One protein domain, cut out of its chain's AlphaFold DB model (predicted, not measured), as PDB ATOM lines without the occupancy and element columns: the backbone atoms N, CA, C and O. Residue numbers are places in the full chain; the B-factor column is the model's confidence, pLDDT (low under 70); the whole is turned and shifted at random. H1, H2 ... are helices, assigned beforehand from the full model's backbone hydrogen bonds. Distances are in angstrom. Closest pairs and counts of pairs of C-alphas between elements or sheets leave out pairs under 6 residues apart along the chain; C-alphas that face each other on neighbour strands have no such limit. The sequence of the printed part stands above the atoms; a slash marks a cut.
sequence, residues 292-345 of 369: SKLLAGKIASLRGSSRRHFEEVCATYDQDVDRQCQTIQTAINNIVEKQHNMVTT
ATOM      1  N   SER A 292     -51.524 -51.841  44.464       73.88
ATOM      2  CA  SER A 292     -51.483 -53.187  43.880       73.88
ATOM      3  C   SER A 292     -51.223 -54.288  44.916       73.88
ATOM      4  O   SER A 292     -51.796 -55.371  44.816       73.88
ATOM      5  N   LYS A 293     -50.410 -54.016  45.948       73.62
ATOM      6  CA  LYS A 293     -50.144 -54.963  47.044       73.62
ATOM      7  C   LYS A 293     -51.278 -55.002  48.062       73.62
ATOM      8  O   LYS A 293     -51.643 -56.087  48.505       73.62
ATOM      9  N   LEU A 294     -51.844 -53.847  48.414       67.00
ATOM     10  CA  LEU A 294     -52.949 -53.759  49.375       67.00
ATOM     11  C   LEU A 294     -54.218 -54.453  48.863       67.00
ATOM     12  O   LEU A 294     -54.935 -55.085  49.635       67.00
ATOM     13  N   LEU A 295     -54.480 -54.367  47.558       78.56
ATOM     14  CA  LEU A 295     -55.686 -54.914  46.936       78.56
ATOM     15  C   LEU A 295     -55.463 -56.256  46.229       78.56
ATOM     16  O   LEU A 295     -56.407 -56.793  45.647       78.56
ATOM     17  N   ALA A 296     -54.259 -56.835  46.315       76.81
ATOM     18  CA  ALA A 296     -53.869 -58.047  45.588       76.81
ATOM     19  C   ALA A 296     -54.879 -59.197  45.748       76.81
ATOM     20  O   ALA A 296     -55.279 -59.817  44.763       76.81
ATOM     21  N   GLY A 297     -55.356 -59.441  46.974       78.50
ATOM     22  CA  GLY A 297     -56.337 -60.495  47.249       78.50
ATOM     23  C   GLY A 297     -57.693 -60.255  46.577       78.50
ATOM     24  O   GLY A 297     -58.307 -61.189  46.060       78.50
ATOM     25  N   LYS A 298     -58.154 -58.998  46.521       78.25
ATOM     26  CA  LYS A 298     -59.429 -58.656  45.880       78.25
ATOM     27  C   LYS A 298     -59.300 -58.664  44.360       78.25
ATOM     28  O   LYS A 298     -60.165 -59.228  43.698       78.25
ATOM     29  N   ILE A 299     -58.208 -58.129  43.819       83.19
ATOM     30  CA  ILE A 299     -57.914 -58.125  42.379       83.19
ATOM     31  C   ILE A 299     -57.800 -59.559  41.845       83.19
ATOM     32  O   ILE A 299     -58.376 -59.872  40.804       83.19
ATOM     33  N   ALA A 300     -57.165 -60.466  42.597       83.94
ATOM     34  CA  ALA A 300     -57.075 -61.881  42.240       83.94
ATOM     35  C   ALA A 300     -58.446 -62.580  42.158       83.94
ATOM     36  O   ALA A 300     -58.602 -63.523  41.383       83.94
ATOM     37  N   SER A 301     -59.444 -62.108  42.916       85.88
ATOM     38  CA  SER A 301     -60.816 -62.638  42.886       85.88
ATOM     39  C   SER A 301     -61.664 -62.127  41.710       85.88
ATOM     40  O   SER A 301     -62.724 -62.688  41.427       85.88
ATOM     41  N   LEU A 302     -61.212 -61.077  41.011       85.88
ATOM     42  CA  LEU A 302     -61.907 -60.505  39.855       85.88
ATOM     43  C   LEU A 302     -61.639 -61.328  38.586       85.88
ATOM     44  O   LEU A 302     -60.580 -61.931  38.414       85.88
ATOM     45  N   ARG A 303     -62.602 -61.335  37.655       88.88
ATOM     46  CA  ARG A 303     -62.510 -62.075  36.386       88.88
ATOM     47  C   ARG A 303     -62.448 -61.136  35.181       88.88
ATOM     48  O   ARG A 303     -63.070 -60.077  35.170       88.88
ATOM     49  N   GLY A 304     -61.733 -61.571  34.143       84.88
ATOM     50  CA  GLY A 304     -61.793 -60.991  32.798       84.88
ATOM     51  C   GLY A 304     -61.397 -59.513  32.715       84.88
ATOM     52  O   GLY A 304     -60.336 -59.115  33.191       84.88
ATOM     53  N   SER A 305     -62.251 -58.716  32.068       82.75
ATOM     54  CA  SER A 305     -62.022 -57.293  31.772       82.75
ATOM     55  C   SER A 305     -61.864 -56.433  33.030       82.75
ATOM     56  O   SER A 305     -60.967 -55.594  33.077       82.75
ATOM     57  N   SER A 306     -62.654 -56.682  34.080       81.38
ATOM     58  CA  SER A 306     -62.585 -55.898  35.317       81.38
ATOM     59  C   SER A 306     -61.252 -56.080  36.038       81.38
ATOM     60  O   SER A 306     -60.706 -55.117  36.561       81.38
ATOM     61  N   ARG A 307     -60.690 -57.296  36.026       87.62
ATOM     62  CA  ARG A 307     -59.373 -57.551  36.619       87.62
ATOM     63  C   ARG A 307     -58.283 -56.734  35.925       87.62
ATOM     64  O   ARG A 307     -57.552 -56.033  36.611       87.62
ATOM     65  N   ARG A 308     -58.235 -56.768  34.588       85.06
ATOM     66  CA  ARG A 308     -57.254 -55.988  33.812       85.06
ATOM     67  C   ARG A 308     -57.398 -54.491  34.060       85.06
ATOM     68  O   ARG A 308     -56.403 -53.827  34.301       85.06
ATOM     69  N   HIS A 309     -58.633 -53.988  34.071       89.19
ATOM     70  CA  HIS A 309     -58.901 -52.576  34.334       89.19
ATOM     71  C   HIS A 309     -58.359 -52.130  35.701       89.19
ATOM     72  O   HIS A 309     -57.659 -51.127  35.791       89.19
ATOM     73  N   PHE A 310     -58.618 -52.893  36.769       85.12
ATOM     74  CA  PHE A 310     -58.118 -52.541  38.103       85.12
ATOM     75  C   PHE A 310     -56.607 -52.751  38.267       85.12
ATOM     76  O   PHE A 310     -55.979 -51.982  38.993       85.12
ATOM     77  N   GLU A 311     -56.009 -53.742  37.598       84.94
ATOM     78  CA  GLU A 311     -54.548 -53.914  37.554       84.94
ATOM     79  C   GLU A 311     -53.870 -52.695  36.907       84.94
ATOM     80  O   GLU A 311     -52.893 -52.177  37.445       84.94
ATOM     81  N   GLU A 312     -54.433 -52.183  35.812       88.38
ATOM     82  CA  GLU A 312     -53.921 -51.026  35.073       88.38
ATOM     83  C   GLU A 312     -54.080 -49.712  35.860       88.38
ATOM     84  O   GLU A 312     -53.144 -48.911  35.952       88.38
ATOM     85  N   VAL A 313     -55.223 -49.526  36.532       86.69
ATOM     86  CA  VAL A 313     -55.461 -48.383  37.432       86.69
ATOM     87  C   VAL A 313     -54.502 -48.405  38.626       86.69
ATOM     88  O   VAL A 313     -53.902 -47.379  38.947       86.69
ATOM     89  N   CYS A 314     -54.304 -49.565  39.267       79.50
ATOM     90  CA  CYS A 314     -53.363 -49.685  40.384       79.50
ATOM     91  C   CYS A 314     -51.919 -49.440  39.937       79.50
ATOM     92  O   CYS A 314     -51.179 -48.763  40.645       79.50
ATOM     93  N   ALA A 315     -51.522 -49.949  38.767       82.88
ATOM     94  CA  ALA A 315     -50.187 -49.728  38.221       82.88
ATOM     95  C   ALA A 315     -49.924 -48.244  37.930       82.88
ATOM     96  O   ALA A 315     -48.854 -47.738  38.265       82.88
ATOM     97  N   THR A 316     -50.910 -47.542  37.368       88.38
ATOM     98  CA  THR A 316     -50.817 -46.102  37.085       88.38
ATOM     99  C   THR A 316     -50.678 -45.295  38.375       88.38
ATOM    100  O   THR A 316     -49.812 -44.430  38.476       88.38
ATOM    101  N   TYR A 317     -51.495 -45.608  39.383       83.38
ATOM    102  CA  TYR A 317     -51.423 -44.949  40.685       83.38
ATOM    103  C   TYR A 317     -50.084 -45.213  41.386       83.38
ATOM    104  O   TYR A 317     -49.435 -44.277  41.848       83.38
ATOM    105  N   ASP A 318     -49.630 -46.469  41.419       80.81
ATOM    106  CA  ASP A 318     -48.355 -46.835  42.041       80.81
ATOM    107  C   ASP A 318     -47.162 -46.165  41.337       80.81
ATOM    108  O   ASP A 318     -46.217 -45.753  42.007       80.81
ATOM    109  N   GLN A 319     -47.204 -46.009  40.008       85.19
ATOM    110  CA  GLN A 319     -46.189 -45.261  39.257       85.19
ATOM    111  C   GLN A 319     -46.186 -43.770  39.596       85.19
ATOM    112  O   GLN A 319     -45.113 -43.178  39.724       85.19
ATOM    113  N   ASP A 320     -47.361 -43.151  39.740       83.12
ATOM    114  CA  ASP A 320     -47.432 -41.742  40.121       83.12
ATOM    115  C   ASP A 320     -46.897 -41.528  41.542       83.12
ATOM    116  O   ASP A 320     -46.081 -40.637  41.768       83.12
ATOM    117  N   VAL A 321     -47.254 -42.412  42.476       74.62
ATOM    118  CA  VAL A 321     -46.700 -42.415  43.835       74.62
ATOM    119  C   VAL A 321     -45.179 -42.571  43.814       74.62
ATOM    120  O   VAL A 321     -44.484 -41.775  44.446       74.62
ATOM    121  N   ASP A 322     -44.641 -43.531  43.054       77.44
ATOM    122  CA  ASP A 322     -43.192 -43.732  42.925       77.44
ATOM    123  C   ASP A 322     -42.503 -42.457  42.384       77.44
ATOM    124  O   ASP A 322     -41.461 -42.043  42.899       77.44
ATOM    125  N   ARG A 323     -43.110 -41.778  41.399       83.88
ATOM    126  CA  ARG A 323     -42.612 -40.511  40.833       83.88
ATOM    127  C   ARG A 323     -42.615 -39.369  41.853       83.88
ATOM    128  O   ARG A 323     -41.643 -38.609  41.926       83.88
ATOM    129  N   GLN A 324     -43.680 -39.229  42.639       78.06
ATOM    130  CA  GLN A 324     -43.755 -38.206  43.686       78.06
ATOM    131  C   GLN A 324     -42.713 -38.467  44.778       78.06
ATOM    132  O   GLN A 324     -41.978 -37.555  45.157       78.06
ATOM    133  N   CYS A 325     -42.570 -39.719  45.219       68.69
ATOM    134  CA  CYS A 325     -41.548 -40.111  46.188       68.69
ATOM    135  C   CYS A 325     -40.131 -39.798  45.683       68.69
ATOM    136  O   CYS A 325     -39.325 -39.250  46.434       68.69
ATOM    137  N   GLN A 326     -39.833 -40.071  44.407       77.19
ATOM    138  CA  GLN A 326     -38.549 -39.708  43.793       77.19
ATOM    139  C   GLN A 326     -38.327 -38.193  43.772       77.19
ATOM    140  O   GLN A 326     -37.255 -37.731  44.149       77.19
ATOM    141  N   THR A 327     -39.347 -37.416  43.398       80.62
ATOM    142  CA  THR A 327     -39.271 -35.945  43.366       80.62
ATOM    143  C   THR A 327     -38.963 -35.374  44.749       80.62
ATOM    144  O   THR A 327     -38.088 -34.518  44.894       80.62
ATOM    145  N   ILE A 328     -39.638 -35.887  45.781       73.75
ATOM    146  CA  ILE A 328     -39.396 -35.495  47.171       73.75
ATOM    147  C   ILE A 328     -37.979 -35.889  47.597       73.75
ATOM    148  O   ILE A 328     -37.272 -35.070  48.181       73.75
ATOM    149  N   GLN A 329     -37.521 -37.098  47.258       73.00
ATOM    150  CA  GLN A 329     -36.167 -37.547  47.587       73.00
ATOM    151  C   GLN A 329     -35.093 -36.670  46.931       73.00
ATOM    152  O   GLN A 329     -34.122 -36.294  47.585       73.00
ATOM    153  N   THR A 330     -35.273 -36.292  45.664       77.69
ATOM    154  CA  THR A 330     -34.372 -35.363  44.971       77.69
ATOM    155  C   THR A 330     -34.368 -33.990  45.637       77.69
ATOM    156  O   THR A 330     -33.301 -33.418  45.845       77.69
ATOM    157  N   ALA A 331     -35.535 -33.467  46.026       74.81
ATOM    158  CA  ALA A 331     -35.622 -32.193  46.737       74.81
ATOM    159  C   ALA A 331     -34.894 -32.239  48.090       74.81
ATOM    160  O   ALA A 331     -34.153 -31.313  48.414       74.81
ATOM    161  N   ILE A 332     -35.046 -33.331  48.845       66.62
ATOM    162  CA  ILE A 332     -34.329 -33.557  50.106       66.62
ATOM    163  C   ILE A 332     -32.817 -33.581  49.865       66.62
ATOM    164  O   ILE A 332     -32.087 -32.861  50.544       66.62
ATOM    165  N   ASN A 333     -32.343 -34.338  48.872       72.06
ATOM    166  CA  ASN A 333     -30.915 -34.419  48.553       72.06
ATOM    167  C   ASN A 333     -30.339 -33.041  48.182       72.06
ATOM    168  O   ASN A 333     -29.284 -32.664  48.687       72.06
ATOM    169  N   ASN A 334     -31.068 -32.253  47.385       75.75
ATOM    170  CA  ASN A 334     -30.671 -30.888  47.021       75.75
ATOM    171  C   ASN A 334     -30.601 -29.952  48.241       75.75
ATOM    172  O   ASN A 334     -29.745 -29.070  48.305       75.75
ATOM    173  N   ILE A 335     -31.509 -30.110  49.211       68.88
ATOM    174  CA  ILE A 335     -31.474 -29.347  50.467       68.88
ATOM    175  C   ILE A 335     -30.235 -29.731  51.278       68.88
ATOM    176  O   ILE A 335     -29.524 -28.841  51.739       68.88
ATOM    177  N   VAL A 336     -29.946 -31.028  51.410       63.41
ATOM    178  CA  VAL A 336     -28.766 -31.533  52.130       63.41
ATOM    179  C   VAL A 336     -27.471 -31.019  51.496       63.41
ATOM    180  O   VAL A 336     -26.587 -30.545  52.208       63.41
ATOM    181  N   GLU A 337     -27.374 -31.039  50.167       68.19
ATOM    182  CA  GLU A 337     -26.218 -30.512  49.436       68.19
ATOM    183  C   GLU A 337     -26.029 -29.008  49.685       68.19
ATOM    184  O   GLU A 337     -24.938 -28.559  50.047       68.19
ATOM    185  N   LYS A 338     -27.105 -28.215  49.587       70.31
ATOM    186  CA  LYS A 338     -27.055 -26.779  49.901       70.31
ATOM    187  C   LYS A 338     -26.641 -26.520  51.345       70.31
ATOM    188  O   LYS A 338     -25.847 -25.616  51.595       70.31
ATOM    189  N   GLN A 339     -27.145 -27.308  52.290       57.84
ATOM    190  CA  GLN A 339     -26.753 -27.204  53.693       57.84
ATOM    191  C   GLN A 339     -25.266 -27.505  53.884       57.84
ATOM    192  O   GLN A 339     -24.605 -26.785  54.629       57.84
ATOM    193  N   HIS A 340     -24.724 -28.509  53.191       59.38
ATOM    194  CA  HIS A 340     -23.295 -28.813  53.232       59.38
ATOM    195  C   HIS A 340     -22.456 -27.633  52.722       59.38
ATOM    196  O   HIS A 340     -21.536 -27.192  53.408       59.38
ATOM    197  N   ASN A 341     -22.850 -27.044  51.590       63.66
ATOM    198  CA  ASN A 341     -22.182 -25.865  51.037       63.66
ATOM    199  C   ASN A 341     -22.206 -24.680  52.013       63.66
ATOM    200  O   ASN A 341     -21.178 -24.047  52.246       63.66
ATOM    201  N   MET A 342     -23.350 -24.413  52.649       59.69
ATOM    202  CA  MET A 342     -23.466 -23.323  53.622       59.69
ATOM    203  C   MET A 342     -22.632 -23.557  54.888       59.69
ATOM    204  O   MET A 342     -22.099 -22.595  55.446       59.69
ATOM    205  N   VAL A 343     -22.486 -24.808  55.342       50.97
ATOM    206  CA  VAL A 343     -21.593 -25.160  56.461       50.97
ATOM    207  C   VAL A 343     -20.143 -24.855  56.099       50.97
ATOM    208  O   VAL A 343     -19.449 -24.223  56.893       50.97
ATOM    209  N   THR A 344     -19.708 -25.231  54.896       55.75
ATOM    210  CA  THR A 344     -18.354 -24.950  54.403       55.75
ATOM    211  C   THR A 344     -18.085 -23.448  54.330       55.75
ATOM    212  O   THR A 344     -17.088 -22.974  54.871       55.75
ATOM    213  N   THR A 345     -19.004 -22.668  53.749       62.47
ATOM    214  CA  THR A 345     -18.876 -21.203  53.688       62.47
ATOM    215  C   THR A 345     -18.871 -20.570  55.080       62.47
ATOM    216  O   THR A 345     -18.074 -19.674  55.346       62.47
TER     217      THR A 345
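Overview. This is residues 292 to 345 of the 369 residues of an uncharacterized protein of Sorghum bicolor (UniProt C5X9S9). A short helix, H1, folds back beside the start of one very long helix, H2, as a lopsided helical hairpin, and most of H2 runs on alone as a rod. Residues 319 to 345 of H2 stand free and stick out. The printed part has 54 residues with two named helices, H1 then H2, and no named strand; the class is all helix. The whole is extended, with a radius of gyration of the C-alphas of 19.2 A, and spans 62 by 16 by 6 A.

Arrangement. H1, residues 296 to 301, and H2, residues 304 to 345, form a helical hairpin over a tight link of 2 residues. They touch, H2 with residues 307 to 311 alone; the closest C-alphas, of Ile 299 and Arg 307, are 6.0 A apart. They run opposite ways at a shallow tilt of 10 degrees. In H1 and H2 every O i to N i+4 pair is within hydrogen-bond range.

Along the chain. H1 begins at C-alpha 296, (-53.869, -58.047, 45.588), and measures 8.8 A from first to last C-alpha. H2 measures 62.1 A, from C-alpha 304 at (-61.793, -60.991, 32.798) to C-alpha 345 at (-18.876, -21.203, 53.688).

Size, cuts and confidence. The two C-alphas farthest apart, of Arg 303 and Thr 345, are 62.2 A apart. The printed part has no cut. Its mean pLDDT is 76.5; residues 294, 325, 332, 335 to 337 and 339 to 345 are under 70.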